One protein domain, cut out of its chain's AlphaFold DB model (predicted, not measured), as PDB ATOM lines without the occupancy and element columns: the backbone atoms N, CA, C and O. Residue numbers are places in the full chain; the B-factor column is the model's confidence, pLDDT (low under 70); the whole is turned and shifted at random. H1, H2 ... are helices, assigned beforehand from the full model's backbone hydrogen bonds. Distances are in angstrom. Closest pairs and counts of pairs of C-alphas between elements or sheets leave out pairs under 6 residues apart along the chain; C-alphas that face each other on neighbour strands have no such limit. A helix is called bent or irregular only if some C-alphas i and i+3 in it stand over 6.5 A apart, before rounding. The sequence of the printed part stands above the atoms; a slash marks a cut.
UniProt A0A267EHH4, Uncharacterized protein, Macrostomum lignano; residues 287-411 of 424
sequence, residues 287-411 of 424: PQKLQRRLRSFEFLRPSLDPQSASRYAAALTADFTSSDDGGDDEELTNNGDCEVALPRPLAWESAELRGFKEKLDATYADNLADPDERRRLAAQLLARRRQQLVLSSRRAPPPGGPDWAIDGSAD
ATOM      1  N   PRO A 287      32.535 -47.584 -10.162       79.81
ATOM      2  CA  PRO A 287      33.914 -47.735 -10.628       79.81
ATOM      3  C   PRO A 287      34.363 -46.603 -11.564       79.81
ATOM      4  O   PRO A 287      35.512 -46.177 -11.472       79.81
ATOM      5  N   GLN A 288      33.483 -46.035 -12.402       81.69
ATOM      6  CA  GLN A 288      33.822 -44.853 -13.215       81.69
ATOM      7  C   GLN A 288      34.123 -43.620 -12.343       81.69
ATOM      8  O   GLN A 288      35.103 -42.909 -12.569       81.69
ATOM      9  N   LYS A 289      33.313 -43.376 -11.305       83.81
ATOM     10  CA  LYS A 289      33.492 -42.290 -10.323       83.81
ATOM     11  C   LYS A 289      34.788 -42.463  -9.528       83.81
ATOM     12  O   LYS A 289      35.497 -41.478  -9.317       83.81
ATOM     13  N   LEU A 290      35.142 -43.701  -9.174       86.56
ATOM     14  CA  LEU A 290      36.433 -44.046  -8.575       86.56
ATOM     15  C   LEU A 290      37.598 -43.787  -9.540       86.56
ATOM     16  O   LEU A 290      38.525 -43.065  -9.188       86.56
ATOM     17  N   GLN A 291      37.534 -44.290 -10.775       87.44
ATOM     18  CA  GLN A 291      38.592 -44.122 -11.779       87.44
ATOM     19  C   GLN A 291      38.869 -42.644 -12.099       87.44
ATOM     20  O   GLN A 291      40.028 -42.231 -12.164       87.44
ATOM     21  N   ARG A 292      37.817 -41.826 -12.243       88.12
ATOM     22  CA  ARG A 292      37.936 -40.369 -12.409       88.12
ATOM     23  C   ARG A 292      38.662 -39.716 -11.231       88.12
ATOM     24  O   ARG A 292      39.593 -38.944 -11.436       88.12
ATOM     25  N   ARG A 293      38.262 -40.043  -9.998       89.56
ATOM     26  CA  ARG A 293      38.859 -39.478  -8.779       89.56
ATOM     27  C   ARG A 293      40.296 -39.962  -8.544       89.56
ATOM     28  O   ARG A 293      41.113 -39.167  -8.099       89.56
ATOM     29  N   LEU A 294      40.634 -41.198  -8.922       90.19
ATOM     30  CA  LEU A 294      42.013 -41.703  -8.936       90.19
ATOM     31  C   LEU A 294      42.897 -40.918  -9.922       90.19
ATOM     32  O   LEU A 294      43.982 -40.485  -9.541       90.19
ATOM     33  N   ARG A 295      42.420 -40.643 -11.150       90.56
ATOM     34  CA  ARG A 295      43.128 -39.759 -12.102       90.56
ATOM     35  C   ARG A 295      43.353 -38.357 -11.519       90.56
ATOM     36  O   ARG A 295      44.459 -37.832 -11.613       90.56
ATOM     37  N   SER A 296      42.333 -37.772 -10.882       90.81
ATOM     38  CA  SER A 296      42.455 -36.472 -10.202       90.81
ATOM     39  C   SER A 296      43.451 -36.496  -9.046       90.81
ATOM     40  O   SER A 296      44.161 -35.517  -8.832       90.81
ATOM     41  N   PHE A 297      43.514 -37.596  -8.294       91.12
ATOM     42  CA  PHE A 297      44.460 -37.747  -7.196       91.12
ATOM     43  C   PHE A 297      45.900 -37.808  -7.697       91.12
ATOM     44  O   PHE A 297      46.714 -37.036  -7.205       91.12
ATOM     45  N   GLU A 298      46.214 -38.633  -8.700       91.75
ATOM     46  CA  GLU A 298      47.576 -38.696  -9.256       91.75
ATOM     47  C   GLU A 298      48.013 -37.362  -9.891       91.75
ATOM     48  O   GLU A 298      49.184 -37.001  -9.805       91.75
ATOM     49  N   PHE A 299      47.077 -36.577 -10.439       91.19
ATOM     50  CA  PHE A 299      47.345 -35.206 -10.893       91.19
ATOM     51  C   PHE A 299      47.644 -34.237  -9.731       91.19
ATOM     52  O   PHE A 299      48.561 -33.424  -9.828       91.19
ATOM     53  N   LEU A 300      46.907 -34.320  -8.614       90.06
ATOM     54  CA  LEU A 300      47.150 -33.477  -7.432       90.06
ATOM     55  C   LEU A 300      48.365 -33.917  -6.605       90.06
ATOM     56  O   LEU A 300      48.976 -33.080  -5.944       90.06
ATOM     57  N   ARG A 301      48.707 -35.207  -6.610       89.50
ATOM     58  CA  ARG A 301      49.706 -35.853  -5.743       89.50
ATOM     59  C   ARG A 301      51.055 -35.120  -5.632       89.50
ATOM     60  O   ARG A 301      51.526 -35.018  -4.503       89.50
ATOM     61  N   PRO A 302      51.656 -34.543  -6.695       89.06
ATOM     62  CA  PRO A 302      52.901 -33.769  -6.581       89.06
ATOM     63  C   PRO A 302      52.765 -32.441  -5.813       89.06
ATOM     64  O   PRO A 302      53.772 -31.846  -5.445       89.06
ATOM     65  N   SER A 303      51.536 -31.958  -5.599       88.19
ATOM     66  CA  SER A 303      51.217 -30.689  -4.921       88.19
ATOM     67  C   SER A 303      50.638 -30.866  -3.510       88.19
ATOM     68  O   SER A 303      50.290 -29.882  -2.858       88.19
ATOM     69  N   LEU A 304      50.491 -32.111  -3.044       88.31
ATOM     70  CA  LEU A 304      49.883 -32.441  -1.756       88.31
ATOM     71  C   LEU A 304      50.938 -32.716  -0.679       88.31
ATOM     72  O   LEU A 304      51.888 -33.465  -0.892       88.31
ATOM     73  N   ASP A 305      50.701 -32.170   0.511       90.56
ATOM     74  CA  ASP A 305      51.407 -32.553   1.734       90.56
ATOM     75  C   ASP A 305      51.235 -34.067   2.028       90.56
ATOM     76  O   ASP A 305      50.147 -34.601   1.779       90.56
ATOM     77  N   PRO A 306      52.242 -34.780   2.579       87.38
ATOM     78  CA  PRO A 306      52.152 -36.218   2.852       87.38
ATOM     79  C   PRO A 306      50.961 -36.648   3.726       87.38
ATOM     80  O   PRO A 306      50.374 -37.705   3.476       87.38
ATOM     81  N   GLN A 307      50.552 -35.842   4.714       86.38
ATOM     82  CA  GLN A 307      49.368 -36.121   5.532       86.38
ATOM     83  C   GLN A 307      48.091 -35.994   4.692       86.38
ATOM     84  O   GLN A 307      47.210 -36.852   4.771       86.38
ATOM     85  N   SER A 308      48.013 -34.968   3.839       84.44
ATOM     86  CA  SER A 308      46.898 -34.802   2.899       84.44
ATOM     87  C   SER A 308      46.839 -35.957   1.896       84.44
ATOM     88  O   SER A 308      45.777 -36.539   1.698       84.44
ATOM     89  N   ALA A 309      47.972 -36.334   1.298       86.44
ATOM     90  CA  ALA A 309      48.057 -37.439   0.344       86.44
ATOM     91  C   ALA A 309      47.597 -38.776   0.955       86.44
ATOM     92  O   ALA A 309      46.884 -39.534   0.297       86.44
ATOM     93  N   SER A 310      47.925 -39.027   2.229       86.50
ATOM     94  CA  SER A 310      47.424 -40.180   2.991       86.50
ATOM     95  C   SER A 310      45.897 -40.147   3.173       86.50
ATOM     96  O   SER A 310      45.221 -41.138   2.886       86.50
ATOM     97  N   ARG A 311      45.315 -38.994   3.552       85.62
ATOM     98  CA  ARG A 311      43.848 -38.839   3.671       85.62
ATOM     99  C   ARG A 311      43.128 -39.034   2.332       85.62
ATOM    100  O   ARG A 311      42.110 -39.723   2.287       85.62
ATOM    101  N   TYR A 312      43.671 -38.503   1.233       85.62
ATOM    102  CA  TYR A 312      43.126 -38.747  -0.108       85.62
ATOM    103  C   TYR A 312      43.181 -40.229  -0.490       85.62
ATOM    104  O   TYR A 312      42.171 -40.758  -0.947       85.62
ATOM    105  N   ALA A 313      44.304 -40.919  -0.260       85.00
ATOM    106  CA  ALA A 313      44.415 -42.354  -0.529       85.00
ATOM    107  C   ALA A 313      43.376 -43.175   0.263       85.00
ATOM    108  O   ALA A 313      42.731 -44.054  -0.307       85.00
ATOM    109  N   ALA A 314      43.140 -42.841   1.536       83.50
ATOM    110  CA  ALA A 314      42.112 -43.480   2.361       83.50
ATOM    111  C   ALA A 314      40.668 -43.187   1.892       83.50
ATOM    112  O   ALA A 314      39.798 -44.048   2.007       83.50
ATOM    113  N   ALA A 315      40.401 -42.007   1.315       80.69
ATOM    114  CA  ALA A 315      39.098 -41.667   0.729       80.69
ATOM    115  C   ALA A 315      38.813 -42.358  -0.620       80.69
ATOM    116  O   ALA A 315      37.662 -42.394  -1.062       80.69
ATOM    117  N   LEU A 316      39.842 -42.885  -1.291       82.81
ATOM    118  CA  LEU A 316      39.773 -43.477  -2.633       82.81
ATOM    119  C   LEU A 316      39.502 -44.994  -2.608       82.81
ATOM    120  O   LEU A 316      39.904 -45.726  -3.510       82.81
ATOM    121  N   THR A 317      38.770 -45.470  -1.601       78.19
ATOM    122  CA  THR A 317      38.140 -46.801  -1.609       78.19
ATOM    123  C   THR A 317      36.751 -46.735  -2.249       78.19
ATOM    124  O   THR A 317      36.161 -45.656  -2.370       78.19
ATOM    125  N   ALA A 318      36.191 -47.883  -2.647       62.25
ATOM    126  CA  ALA A 318      34.821 -47.953  -3.165       62.25
ATOM    127  C   ALA A 318      33.795 -47.419  -2.144       62.25
ATOM    128  O   ALA A 318      32.923 -46.620  -2.498       62.25
ATOM    129  N   ASP A 319      33.962 -47.790  -0.871       69.69
ATOM    130  CA  ASP A 319      33.037 -47.464   0.212       69.69
ATOM    131  C   ASP A 319      32.923 -45.975   0.507       69.69
ATOM    132  O   ASP A 319      31.804 -45.476   0.644       69.69
ATOM    133  N   PHE A 320      34.042 -45.250   0.550       67.81
ATOM    134  CA  PHE A 320      34.001 -43.796   0.696       67.81
ATOM    135  C   PHE A 320      33.686 -43.097  -0.629       67.81
ATOM    136  O   PHE A 320      33.058 -42.037  -0.622       67.81
ATOM    137  N   THR A 321      34.048 -43.673  -1.779       66.00
ATOM    138  CA  THR A 321      33.812 -43.040  -3.085       66.00
ATOM    139  C   THR A 321      32.330 -42.931  -3.436       66.00
ATOM    140  O   THR A 321      31.912 -41.861  -3.907       66.00
ATOM    141  N   SER A 322      31.514 -43.966  -3.193       64.81
ATOM    142  CA  SER A 322      30.071 -43.842  -3.431       64.81
ATOM    143  C   SER A 322      29.409 -42.997  -2.343       64.81
ATOM    144  O   SER A 322      29.204 -43.422  -1.211       64.81
ATOM    145  N   SER A 323      29.118 -41.750  -2.707       55.16
ATOM    146  CA  SER A 323      28.487 -40.717  -1.864       55.16
ATOM    147  C   SER A 323      27.072 -40.406  -2.359       55.16
ATOM    148  O   SER A 323      26.680 -39.242  -2.458       55.16
ATOM    149  N   ASP A 324      26.418 -41.464  -2.827       54.41
ATOM    150  CA  ASP A 324      25.250 -41.476  -3.693       54.41
ATOM    151  C   ASP A 324      24.522 -42.794  -3.422       54.41
ATOM    152  O   ASP A 324      25.100 -43.870  -3.600       54.41
ATOM    153  N   ASP A 325      23.311 -42.688  -2.890       48.09
ATOM    154  CA  ASP A 325      22.477 -43.818  -2.494       48.09
ATOM    155  C   ASP A 325      21.191 -43.816  -3.318       48.09
ATOM    156  O   ASP A 325      20.081 -43.606  -2.812       48.09
ATOM    157  N   GLY A 326      21.358 -44.085  -4.615       47.16
ATOM    158  CA  GLY A 326      20.304 -44.572  -5.504       47.16
ATOM    159  C   GLY A 326      19.888 -46.013  -5.176       47.16
ATOM    160  O   GLY A 326      19.712 -46.819  -6.088       47.16
ATOM    161  N   GLY A 327      19.832 -46.357  -3.885       42.41
ATOM    162  CA  GLY A 327      19.387 -47.640  -3.368       42.41
ATOM    163  C   GLY A 327      17.885 -47.846  -3.540       42.41
ATOM    164  O   GLY A 327      17.109 -46.889  -3.562       42.41
ATOM    165  N   ASP A 328      17.519 -49.126  -3.622       45.59
ATOM    166  CA  ASP A 328      16.215 -49.712  -3.973       45.59
ATOM    167  C   ASP A 328      14.981 -49.252  -3.151       45.59
ATOM    168  O   ASP A 328      13.879 -49.757  -3.382       45.59
ATOM    169  N   ASP A 329      15.146 -48.325  -2.207       45.38
ATOM    170  CA  ASP A 329      14.093 -47.728  -1.381       45.38
ATOM    171  C   ASP A 329      13.264 -46.705  -2.188       45.38
ATOM    172  O   ASP A 329      13.354 -45.490  -1.970       45.38
ATOM    173  N   GLU A 330      12.446 -47.200  -3.124       48.72
ATOM    174  CA  GLU A 330      11.258 -46.475  -3.593       48.72
ATOM    175  C   GLU A 330      10.199 -46.507  -2.478       48.72
ATOM    176  O   GLU A 330       9.462 -47.483  -2.308       48.72
ATOM    177  N   GLU A 331      10.123 -45.428  -1.697       41.56
ATOM    178  CA  GLU A 331       8.995 -45.183  -0.800       41.56
ATOM    179  C   GLU A 331       7.760 -44.890  -1.666       41.56
ATOM    180  O   GLU A 331       7.607 -43.797  -2.210       41.56
ATOM    181  N   LEU A 332       6.921 -45.915  -1.862       38.31
ATOM    182  CA  LEU A 332       5.744 -45.879  -2.733       38.31
ATOM    183  C   LEU A 332       4.773 -44.766  -2.315       38.31
ATOM    184  O   LEU A 332       3.897 -44.963  -1.471       38.31
ATOM    185  N   THR A 333       4.890 -43.602  -2.956       38.09
ATOM    186  CA  THR A 333       3.871 -42.559  -2.848       38.09
ATOM    187  C   THR A 333       2.561 -43.089  -3.440       38.09
ATOM    188  O   THR A 333       2.551 -43.788  -4.457       38.09
ATOM    189  N   ASN A 334       1.426 -42.761  -2.814       40.56
ATOM    190  CA  ASN A 334       0.112 -43.315  -3.186       40.56
ATOM    191  C   ASN A 334      -0.366 -42.945  -4.610       40.56
ATOM    192  O   ASN A 334      -1.423 -43.409  -5.033       40.56
ATOM    193  N   ASN A 335       0.397 -42.129  -5.343       40.81
ATOM    194  CA  ASN A 335       0.066 -41.646  -6.681       40.81
ATOM    195  C   ASN A 335       0.640 -42.532  -7.804       40.81
ATOM    196  O   ASN A 335       0.208 -42.410  -8.946       40.81
ATOM    197  N   GLY A 336       1.583 -43.433  -7.499       42.34
ATOM    198  CA  GLY A 336       2.196 -44.337  -8.485       42.34
ATOM    199  C   GLY A 336       3.324 -43.724  -9.326       42.34
ATOM    200  O   GLY A 336       3.898 -44.423 -10.159       42.34
ATOM    201  N   ASP A 337       3.676 -42.460  -9.087       37.16
ATOM    202  CA  ASP A 337       4.865 -41.827  -9.656       37.16
ATOM    203  C   ASP A 337       6.123 -42.326  -8.925       37.16
ATOM    204  O   ASP A 337       6.400 -41.937  -7.786       37.16
ATOM    205  N   CYS A 338       6.901 -43.186  -9.585       42.16
ATOM    206  CA  CYS A 338       8.251 -43.537  -9.148       42.16
ATOM    207  C   CYS A 338       9.167 -42.314  -9.318       42.16
ATOM    208  O   CYS A 338       9.652 -42.056 -10.425       42.16
ATOM    209  N   GLU A 339       9.422 -41.555  -8.245       45.09
ATOM    210  CA  GLU A 339      10.480 -40.540  -8.272       45.09
ATOM    211  C   GLU A 339      11.809 -41.201  -8.653       45.09
ATOM    212  O   GLU A 339      12.240 -42.183  -8.045       45.09
ATOM    213  N   VAL A 340      12.467 -40.657  -9.680       44.81
ATOM    214  CA  VAL A 340      13.768 -41.150 -10.141       44.81
ATOM    215  C   VAL A 340      14.738 -41.150  -8.961       44.81
ATOM    216  O   VAL A 340      14.943 -40.109  -8.339       44.81
ATOM    217  N   ALA A 341      15.360 -42.298  -8.682       51.88
ATOM    218  CA  ALA A 341      16.352 -42.440  -7.621       51.88
ATOM    219  C   ALA A 341      17.537 -41.483  -7.865       51.88
ATOM    220  O   ALA A 341      18.413 -41.736  -8.695       51.88
ATOM    221  N   LEU A 342      17.513 -40.343  -7.174       54.88
ATOM    222  CA  LEU A 342      18.441 -39.227  -7.340       54.88
ATOM    223  C   LEU A 342      19.517 -39.206  -6.225       54.88
ATOM    224  O   LEU A 342      19.336 -39.860  -5.192       54.88
ATOM    225  N   PRO A 343      20.638 -38.468  -6.405       59.16
ATOM    226  CA  PRO A 343      21.807 -38.532  -5.517       59.16
ATOM    227  C   PRO A 343      21.623 -37.995  -4.083       59.16
ATOM    228  O   PRO A 343      22.096 -36.904  -3.739       59.16
ATOM    229  N   ARG A 344      21.021 -38.813  -3.209       66.88
ATOM    230  CA  ARG A 344      20.879 -38.550  -1.766       66.88
ATOM    231  C   ARG A 344      22.257 -38.451  -1.070       66.88
ATOM    232  O   ARG A 344      23.078 -39.360  -1.229       66.88
ATOM    233  N   PRO A 345      22.542 -37.392  -0.283       70.12
ATOM    234  CA  PRO A 345      23.763 -37.277   0.521       70.12
ATOM    235  C   PRO A 345      23.800 -38.294   1.673       70.12
ATOM    236  O   PRO A 345      22.768 -38.699   2.198       70.12
ATOM    237  N   LEU A 346      25.002 -38.673   2.110       73.94
ATOM    238  CA  LEU A 346      25.218 -39.537   3.276       73.94
ATOM    239  C   LEU A 346      25.164 -38.712   4.569       73.94
ATOM    240  O   LEU A 346      25.915 -37.745   4.693       73.94
ATOM    241  N   ALA A 347      24.336 -39.118   5.537       74.12
ATOM    242  CA  ALA A 347      24.199 -38.417   6.819       74.12
ATOM    243  C   ALA A 347      25.494 -38.427   7.657       74.12
ATOM    244  O   ALA A 347      25.811 -37.441   8.309       74.12
ATOM    245  N   TRP A 348      26.267 -39.516   7.586       79.56
ATOM    246  CA  TRP A 348      27.543 -39.683   8.294       79.56
ATOM    247  C   TRP A 348      28.761 -39.129   7.540       79.56
ATOM    248  O   TRP A 348      29.867 -39.193   8.065       79.56
ATOM    249  N   GLU A 349      28.625 -38.627   6.305       83.44
ATOM    250  CA  GLU A 349      29.775 -38.080   5.565       83.44
ATOM    251  C   GLU A 349      30.259 -36.790   6.238       83.44
ATOM    252  O   GLU A 349      29.544 -35.784   6.237       83.44
ATOM    253  N   SER A 350      31.493 -36.788   6.753       85.38
ATOM    254  CA  SER A 350      32.068 -35.581   7.348       85.38
ATOM    255  C   SER A 350      32.221 -34.457   6.314       85.38
ATOM    256  O   SER A 350      32.404 -34.684   5.109       85.38
ATOM    257  N   ALA A 351      32.190 -33.207   6.783       82.69
ATOM    258  CA  ALA A 351      32.426 -32.045   5.928       82.69
ATOM    259  C   ALA A 351      33.822 -32.068   5.266       82.69
ATOM    260  O   ALA A 351      33.962 -31.623   4.125       82.69
ATOM    261  N   GLU A 352      34.835 -32.636   5.934       84.25
ATOM    262  CA  GLU A 352      36.187 -32.794   5.382       84.25
ATOM    263  C   GLU A 352      36.199 -33.798   4.215       84.25
ATOM    264  O   GLU A 352      36.655 -33.469   3.117       84.25
ATOM    265  N   LEU A 353      35.611 -34.986   4.407       84.50
ATOM    266  CA  LEU A 353      35.502 -36.003   3.361       84.50
ATOM    267  C   LEU A 353      34.716 -35.480   2.148       84.50
ATOM    268  O   LEU A 353      35.105 -35.721   1.000       84.50
ATOM    269  N   ARG A 354      33.635 -34.730   2.390       82.88
ATOM    270  CA  ARG A 354      32.850 -34.059   1.346       82.88
ATOM    271  C   ARG A 354      33.698 -33.056   0.561       82.88
ATOM    272  O   ARG A 354      33.700 -33.102  -0.669       82.88
ATOM    273  N   GLY A 355      34.470 -32.216   1.254       84.31
ATOM    274  CA  GLY A 355      35.377 -31.238   0.647       84.31
ATOM    275  C   GLY A 355      36.475 -31.875  -0.212       84.31
ATOM    276  O   GLY A 355      36.724 -31.420  -1.328       84.31
ATOM    277  N   PHE A 356      37.089 -32.973   0.246       86.94
ATOM    278  CA  PHE A 356      38.071 -33.725  -0.549       86.94
ATOM    279  C   PHE A 356      37.464 -34.311  -1.828       86.94
ATOM    280  O   PHE A 356      38.058 -34.196  -2.903       86.94
ATOM    281  N   LYS A 357      36.262 -34.889  -1.745       87.19
ATOM    282  CA  LYS A 357      35.539 -35.417  -2.913       87.19
ATOM    283  C   LYS A 357      35.206 -34.320  -3.920       87.19
ATOM    284  O   LYS A 357      35.446 -34.502  -5.110       87.19
ATOM    285  N   GLU A 358      34.712 -33.177  -3.448       86.75
ATOM    286  CA  GLU A 358      34.394 -32.032  -4.306       86.75
ATOM    287  C   GLU A 358      35.653 -31.436  -4.951       86.75
ATOM    288  O   GLU A 358      35.629 -31.141  -6.146       86.75
ATOM    289  N   LYS A 359      36.788 -31.366  -4.239       88.81
ATOM    290  CA  LYS A 359      38.075 -30.950  -4.825       88.81
ATOM    291  C   LYS A 359      38.581 -31.930  -5.892       88.81
ATOM    292  O   LYS A 359      39.095 -31.482  -6.917       88.81
ATOM    293  N   LEU A 360      38.410 -33.243  -5.710       89.62
ATOM    294  CA  LEU A 360      38.761 -34.250  -6.726       89.62
ATOM    295  C   LEU A 360      37.857 -34.172  -7.966       89.62
ATOM    296  O   LEU A 360      38.359 -34.237  -9.093       89.62
ATOM    297  N   ASP A 361      36.541 -34.029  -7.778       88.81
ATOM    298  CA  ASP A 361      35.583 -33.916  -8.883       88.81
ATOM    299  C   ASP A 361      35.752 -32.589  -9.653       88.81
ATOM    300  O   ASP A 361      35.700 -32.603 -10.882       88.81
ATOM    301  N   ALA A 362      36.051 -31.476  -8.971       88.31
ATOM    302  CA  ALA A 362      36.403 -30.201  -9.604       88.31
ATOM    303  C   ALA A 362      37.737 -30.279 -10.366       88.31
ATOM    304  O   ALA A 362      37.804 -29.902 -11.533       88.31
ATOM    305  N   THR A 363      38.781 -30.865  -9.763       90.81
ATOM    306  CA  THR A 363      40.074 -31.048 -10.447       90.81
ATOM    307  C   THR A 363      39.914 -31.878 -11.723       90.81
ATOM    308  O   THR A 363      40.517 -31.535 -12.741       90.81
ATOM    309  N   TYR A 364      39.050 -32.905 -11.698       90.56
ATOM    310  CA  TYR A 364      38.679 -33.651 -12.903       90.56
ATOM    311  C   TYR A 364      38.037 -32.728 -13.944       90.56
ATOM    312  O   TYR A 364      38.511 -32.652 -15.074       90.56
ATOM    313  N   ALA A 365      36.977 -32.016 -13.547       88.56
ATOM    314  CA  ALA A 365      36.185 -31.156 -14.421       88.56
ATOM    315  C   ALA A 365      37.015 -30.072 -15.121       88.56
ATOM    316  O   ALA A 365      36.726 -29.747 -16.269       88.56
ATOM    317  N   ASP A 366      38.025 -29.522 -14.446       88.69
ATOM    318  CA  ASP A 366      38.771 -28.362 -14.935       88.69
ATOM    319  C   ASP A 366      40.077 -28.716 -15.666       88.69
ATOM    320  O   ASP A 366      40.512 -27.928 -16.504       88.69
ATOM    321  N   ASN A 367      40.686 -29.881 -15.392       89.25
ATOM    322  CA  ASN A 367      42.022 -30.238 -15.906       89.25
ATOM    323  C   ASN A 367      42.078 -31.549 -16.713       89.25
ATOM    324  O   ASN A 367      43.040 -31.751 -17.450       89.25
ATOM    325  N   LEU A 368      41.106 -32.459 -16.550       88.88
ATOM    326  CA  LEU A 368      41.190 -33.841 -17.061       88.88
ATOM    327  C   LEU A 368      39.963 -34.301 -17.869       88.88
ATOM    328  O   LEU A 368      40.031 -35.338 -18.523       88.88
ATOM    329  N   ALA A 369      38.844 -33.579 -17.792       89.06
ATOM    330  CA  ALA A 369      37.582 -33.945 -18.426       89.06
ATOM    331  C   ALA A 369      37.465 -33.393 -19.853       89.06
ATOM    332  O   ALA A 369      37.607 -32.188 -20.073       89.06
ATOM    333  N   ASP A 370      37.067 -34.247 -20.797       89.44
ATOM    334  CA  ASP A 370      36.624 -33.802 -22.121       89.44
ATOM    335  C   ASP A 370      35.395 -32.870 -22.021       89.44
ATOM    336  O   ASP A 370      34.617 -32.972 -21.064       89.44
ATOM    337  N   PRO A 371      35.128 -31.998 -23.017       86.44
ATOM    338  CA  PRO A 371      33.991 -31.067 -22.986       86.44
ATOM    339  C   PRO A 371      32.621 -31.729 -22.751       86.44
ATOM    340  O   PRO A 371      31.726 -31.123 -22.156       86.44
ATOM    341  N   ASP A 372      32.449 -32.981 -23.176       82.50
ATOM    342  CA  ASP A 372      31.231 -33.762 -22.944       82.50
ATOM    343  C   ASP A 372      31.177 -34.372 -21.538       82.50
ATOM    344  O   ASP A 372      30.120 -34.350 -20.899       82.50
ATOM    345  N   GLU A 373      32.308 -34.849 -21.014       84.50
ATOM    346  CA  GLU A 373      32.409 -35.316 -19.628       84.50
ATOM    347  C   GLU A 373      32.190 -34.167 -18.643       84.50
ATOM    348  O   GLU A 373      31.412 -34.313 -17.701       84.50
ATOM    349  N   ARG A 374      32.792 -32.996 -18.893       85.88
ATOM    350  CA  ARG A 374      32.631 -31.792 -18.064       85.88
ATOM    351  C   ARG A 374      31.167 -31.359 -17.985       85.88
ATOM    352  O   ARG A 374      30.684 -31.051 -16.897       85.88
ATOM    353  N   ARG A 375      30.426 -31.413 -19.101       83.00
ATOM    354  CA  ARG A 375      28.976 -31.130 -19.129       83.00
ATOM    355  C   ARG A 375      28.154 -32.163 -18.349       83.00
ATOM    356  O   ARG A 375      27.277 -31.771 -17.581       83.00
ATOM    357  N   ARG A 376      28.444 -33.461 -18.499       80.75
ATOM    358  CA  ARG A 376      27.772 -34.539 -17.739       80.75
ATOM    359  C   ARG A 376      28.030 -34.417 -16.234       80.75
ATOM    360  O   ARG A 376      27.093 -34.490 -15.443       80.75
ATOM    361  N   LEU A 377      29.279 -34.172 -15.845       82.56
ATOM    362  CA  LEU A 377      29.696 -34.020 -14.453       82.56
ATOM    363  C   LEU A 377      29.099 -32.761 -13.808       82.56
ATOM    364  O   LEU A 377      28.609 -32.830 -12.684       82.56
ATOM    365  N   ALA A 378      29.051 -31.634 -14.526       81.81
ATOM    366  CA  ALA A 378      28.381 -30.423 -14.050       81.81
ATOM    367  C   ALA A 378      26.887 -30.661 -13.760       81.81
ATOM    368  O   ALA A 378      26.384 -30.204 -12.733       81.81
ATOM    369  N   ALA A 379      26.189 -31.427 -14.608       78.25
ATOM    370  CA  ALA A 379      24.794 -31.800 -14.372       78.25
ATOM    371  C   ALA A 379      24.627 -32.699 -13.129       78.25
ATOM    372  O   ALA A 379      23.746 -32.443 -12.307       78.25
ATOM    373  N   GLN A 380      25.501 -33.697 -12.940       77.00
ATOM    374  CA  GLN A 380      25.501 -34.566 -11.752       77.00
ATOM    375  C   GLN A 380      25.762 -33.782 -10.452       77.00
ATOM    376  O   GLN A 380      25.051 -33.961  -9.463       77.00
ATOM    377  N   LEU A 381      26.746 -32.878 -10.450       78.12
ATOM    378  CA  LEU A 381      27.068 -32.038  -9.291       78.12
ATOM    379  C   LEU A 381      25.935 -31.052  -8.960       78.12
ATOM    380  O   LEU A 381      25.631 -30.831  -7.787       78.12
ATOM    381  N   LEU A 382      25.268 -30.498  -9.978       78.12
ATOM    382  CA  LEU A 382      24.110 -29.618  -9.802       78.12
ATOM    383  C   LEU A 382      22.884 -30.378  -9.267       78.12
ATOM    384  O   LEU A 382      22.171 -29.842  -8.417       78.12
ATOM    385  N   ALA A 383      22.671 -31.630  -9.685       71.44
ATOM    386  CA  ALA A 383      21.653 -32.504  -9.101       71.44
ATOM    387  C   ALA A 383      21.938 -32.792  -7.612       71.44
ATOM    388  O   ALA A 383      21.067 -32.556  -6.777       71.44
ATOM    389  N   ARG A 384      23.176 -33.184  -7.261       70.81
ATOM    390  CA  ARG A 384      23.590 -33.419  -5.860       70.81
ATOM    391  C   ARG A 384      23.355 -32.186  -4.975       70.81
ATOM    392  O   ARG A 384      22.807 -32.313  -3.884       70.81
ATOM    393  N   ARG A 385      23.710 -30.984  -5.453       71.62
ATOM    394  CA  ARG A 385      23.488 -29.723  -4.715       71.62
ATOM    395  C   ARG A 385      22.012 -29.405  -4.475       71.62
ATOM    396  O   ARG A 385      21.687 -28.856  -3.430       71.62
ATOM    397  N   ARG A 386      21.111 -29.758  -5.401       67.38
ATOM    398  CA  ARG A 386      19.659 -29.581  -5.200       67.38
ATOM    399  C   ARG A 386      19.098 -30.496  -4.106       67.38
ATOM    400  O   ARG A 386      18.163 -30.096  -3.426       67.38
ATOM    401  N   GLN A 387      19.666 -31.689  -3.917       63.22
ATOM    402  CA  GLN A 387      19.157 -32.671  -2.951       63.22
ATOM    403  C   GLN A 387      19.738 -32.569  -1.536       63.22
ATOM    404  O   GLN A 387      19.114 -33.071  -0.604       63.22
ATOM    405  N   GLN A 388      20.849 -31.847  -1.341       61.72
ATOM    406  CA  GLN A 388      21.414 -31.539  -0.012       61.72
ATOM    407  C   GLN A 388      20.451 -30.795   0.941       61.72
ATOM    408  O   GLN A 388      20.770 -30.630   2.113       61.72
ATOM    409  N   LEU A 389      19.291 -30.351   0.446       56.88
ATOM    410  CA  LEU A 389      18.259 -29.623   1.185       56.88
ATOM    411  C   LEU A 389      17.004 -30.460   1.505       56.88
ATOM    412  O   LEU A 389      16.086 -29.918   2.115       56.88
ATOM    413  N   VAL A 390      16.912 -31.724   1.056       56.19
ATOM    414  CA  VAL A 390      15.619 -32.446   0.997       56.19
ATOM    415  C   VAL A 390      15.636 -33.836   1.645       56.19
ATOM    416  O   VAL A 390      14.700 -34.165   2.365       56.19
ATOM    417  N   LEU A 391      16.670 -34.656   1.419       58.62
ATOM    418  CA  LEU A 391      16.743 -36.040   1.920       58.62
ATOM    419  C   LEU A 391      18.174 -36.428   2.311       58.62
ATOM    420  O   LEU A 391      19.133 -35.852   1.803       58.62
ATOM    421  N   SER A 392      18.299 -37.474   3.133       62.22
ATOM    422  CA  SER A 392      19.560 -38.154   3.454       62.22
ATOM    423  C   SER A 392      19.447 -39.661   3.197       62.22
ATOM    424  O   SER A 392      18.376 -40.249   3.326       62.22
ATOM    425  N   SER A 393      20.564 -40.285   2.831       67.88
ATOM    426  CA  SER A 393      20.725 -41.733   2.661       67.88
ATOM    427  C   SER A 393      20.613 -42.491   3.990       67.88
ATOM    428  O   SER A 393      21.046 -41.993   5.031       67.88
ATOM    429  N   ARG A 394      20.094 -43.726   3.924       66.50
ATOM    430  CA  ARG A 394      20.015 -44.675   5.051       66.50
ATOM    431  C   ARG A 394      21.261 -45.568   5.188       66.50
ATOM    432  O   ARG A 394      21.340 -46.357   6.128       66.50
ATOM    433  N   ARG A 395      22.232 -45.481   4.268       70.44
ATOM    434  CA  ARG A 395      23.450 -46.311   4.264       70.44
ATOM    435  C   ARG A 395      24.285 -46.052   5.522       70.44
ATOM    436  O   ARG A 395      24.671 -44.913   5.766       70.44
ATOM    437  N   ALA A 396      24.626 -47.103   6.266       71.50
ATOM    438  CA  ALA A 396      25.511 -47.036   7.434       71.50
ATOM    439  C   ALA A 396      26.961 -46.616   7.074       71.50
ATOM    440  O   ALA A 396      27.384 -46.817   5.928       71.50
ATOM    441  N   PRO A 397      27.738 -46.051   8.021       74.69
ATOM    442  CA  PRO A 397      29.161 -45.781   7.820       74.69
ATOM    443  C   PRO A 397      29.981 -47.079   7.650       74.69
ATOM    444  O   PRO A 397      29.614 -48.113   8.213       74.69
ATOM    445  N   PRO A 398      31.104 -47.062   6.903       76.25
ATOM    446  CA  PRO A 398      31.971 -48.230   6.761       76.25
ATOM    447  C   PRO A 398      32.635 -48.616   8.098       76.25
ATOM    448  O   PRO A 398      33.180 -47.739   8.775       76.25
ATOM    449  N   PRO A 399      32.644 -49.908   8.480       73.44
ATOM    450  CA  PRO A 399      33.231 -50.353   9.741       73.44
ATOM    451  C   PRO A 399      34.748 -50.126   9.750       73.44
ATOM    452  O   PRO A 399      35.444 -50.499   8.806       73.44
ATOM    453  N   GLY A 400      35.264 -49.511  10.818       72.75
ATOM    454  CA  GLY A 400      36.680 -49.134  10.911       72.75
ATOM    455  C   GLY A 400      37.088 -47.975   9.991       72.75
ATOM    456  O   GLY A 400      38.273 -47.814   9.701       72.75
ATOM    457  N   GLY A 401      36.127 -47.179   9.506       73.12
ATOM    458  CA  GLY A 401      36.413 -45.931   8.805       73.12
ATOM    459  C   GLY A 401      37.150 -44.916   9.690       73.12
ATOM    460  O   GLY A 401      36.932 -44.906  10.898       73.12
ATOM    461  N   PRO A 402      38.023 -44.060   9.125       80.19
ATOM    462  CA  PRO A 402      38.830 -43.148   9.926       80.19
ATOM    463  C   PRO A 402      38.005 -41.972  10.468       80.19
ATOM    464  O   PRO A 402      37.194 -41.393   9.747       80.19
ATOM    465  N   ASP A 403      38.292 -41.565  11.703       79.56
ATOM    466  CA  ASP A 403      37.515 -40.601  12.505       79.56
ATOM    467  C   ASP A 403      37.270 -39.242  11.823       79.56
ATOM    468  O   ASP A 403      36.269 -38.582  12.076       79.56
ATOM    469  N   TRP A 404      38.168 -38.803  10.933       82.75
ATOM    470  CA  TRP A 404      38.014 -37.547  10.184       82.75
ATOM    471  C   TRP A 404      37.016 -37.655   9.017       82.75
ATOM    472  O   TRP A 404      36.582 -36.636   8.479       82.75
ATOM    473  N   ALA A 405      36.661 -38.870   8.592       81.50
ATOM    474  CA  ALA A 405      35.815 -39.153   7.433       81.50
ATOM    475  C   ALA A 405      34.341 -39.424   7.798       81.50
ATOM    476  O   ALA A 405      33.461 -39.283   6.942       81.50
ATOM    477  N   ILE A 406      34.082 -39.785   9.057       81.81
ATOM    478  CA  ILE A 406      32.757 -40.054   9.624       81.81
ATOM    479  C   ILE A 406      32.377 -38.893  10.552       81.81
ATOM    480  O   ILE A 406      33.187 -38.447  11.358       81.81
ATOM    481  N   ASP A 407      31.150 -38.391  10.449       76.44
ATOM    482  CA  ASP A 407      30.609 -37.442  11.420       76.44
ATOM    483  C   ASP A 407      30.163 -38.191  12.687       76.44
ATOM    484  O   ASP A 407      29.187 -38.946  12.668       76.44
ATOM    485  N   GLY A 408      30.884 -37.986  13.794       59.53
ATOM    486  CA  GLY A 408      30.630 -38.656  15.075       59.53
ATOM    487  C   GLY A 408      29.258 -38.365  15.700       59.53
ATOM    488  O   GLY A 408      28.874 -39.042  16.651       59.53
ATOM    489  N   SER A 409      28.486 -37.407  15.172       53.19
ATOM    490  CA  SER A 409      27.091 -37.206  15.582       53.19
ATOM    491  C   SER A 409      26.136 -38.293  15.063       53.19
ATOM    492  O   SER A 409      25.099 -38.533  15.683       53.19
ATOM    493  N   ALA A 410      26.482 -38.992  13.974       49.50
ATOM    494  CA  ALA A 410      25.628 -40.020  13.368       49.50
ATOM    495  C   ALA A 410      25.587 -41.337  14.173       49.50
ATOM    496  O   ALA A 410      24.575 -42.043  14.163       49.50
ATOM    497  N   ASP A 411      26.655 -41.654  14.910       42.53
ATOM    498  CA  ASP A 411      26.788 -42.907  15.673       42.53
ATOM    499  C   ASP A 411      25.738 -43.014  16.800       42.53
ATOM    500  O   ASP A 411      25.216 -44.092  17.100       42.53
TER     501      ASP A 411
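Overview. This is residues 287 to 411 of the 424 residues of an uncharacterized protein of Macrostomum lignano (UniProt A0A267EHH4). Two helices, H4 and H5, meet at a tight turn as a narrow V; H1 crosses H4 nearly at a right angle, and H2 folds back beside H1. The tiny H3 sits by the first residues of H1, and from it a long loop swings far out to one side, where residues 332 to 337 stick out, before it returns to H4. The printed part has 125 residues with five named helices, H1 to H5 in chain order, and no named strand: the class is all helix. The whole is compact, with a radius of gyration of the C-alphas of 15.7 A, and spans 54 by 39 by 23 A; the loop makes much of the longest span.

Along the chain. H1 covers residues 287 to 303, from C-alpha 287 at (33.914, -47.735, -10.628), and is 25.0 A long; it is irregular, with C-alphas 299 and 302 7.2 A apart. H2 is residues 306 to 315, 14.3 A long, and H3 is residues 318 to 321. After residues 322 to 350, H4 runs from residue 351, whose C-alpha is at (32.426, -32.045, 5.928), to residue 367, over 23.9 A. H5, residues 371 to 387, is 25.0 A long and ends with C-alpha 387 at (19.157, -32.671, -2.951).

Arrangement. H1 touches H4 about perpendicular, at 87 degrees, with residues 292 to 297 alone; the closest C-alphas, of Ser 296 and Tyr 364, are 5.4 A apart. H1 also touches H3, with residues 287 to 290 alone, closest at the C-alphas of Leu 290 and Thr 321, 6.2 A. H2 is close to H1 but not clearly touching, with the C-alphas of Arg 301 and Ala 309 closest at 6.5 A; the two run opposite ways at a shallow tilt of 1 degrees. H4 and H5 form a helical hairpin, opposite ways at a shallow tilt of 24 degrees; they touch, closest at the C-alphas of Ala 365 and Arg 374, 5.1 A. H5 is apart from H1, H2 and H3. Each O i to N i+4 pair is within hydrogen-bond range in H2, H4 and H5; in H1 11 of 13 are, and H3 is too short for such a pair.

Size, cuts and confidence. The two C-alphas farthest apart, of Pro 302 and Asn 334, are 53.8 A apart. The printed part has no cut. The link from H3 to H4, 29 residues, is long, while the other three are tight. Residues 388 to 411 follow H5 with no named element. The mean pLDDT of the printed part is 73.8; residues 318 to 344, 386 to 394 and 408 to 411 are under 70.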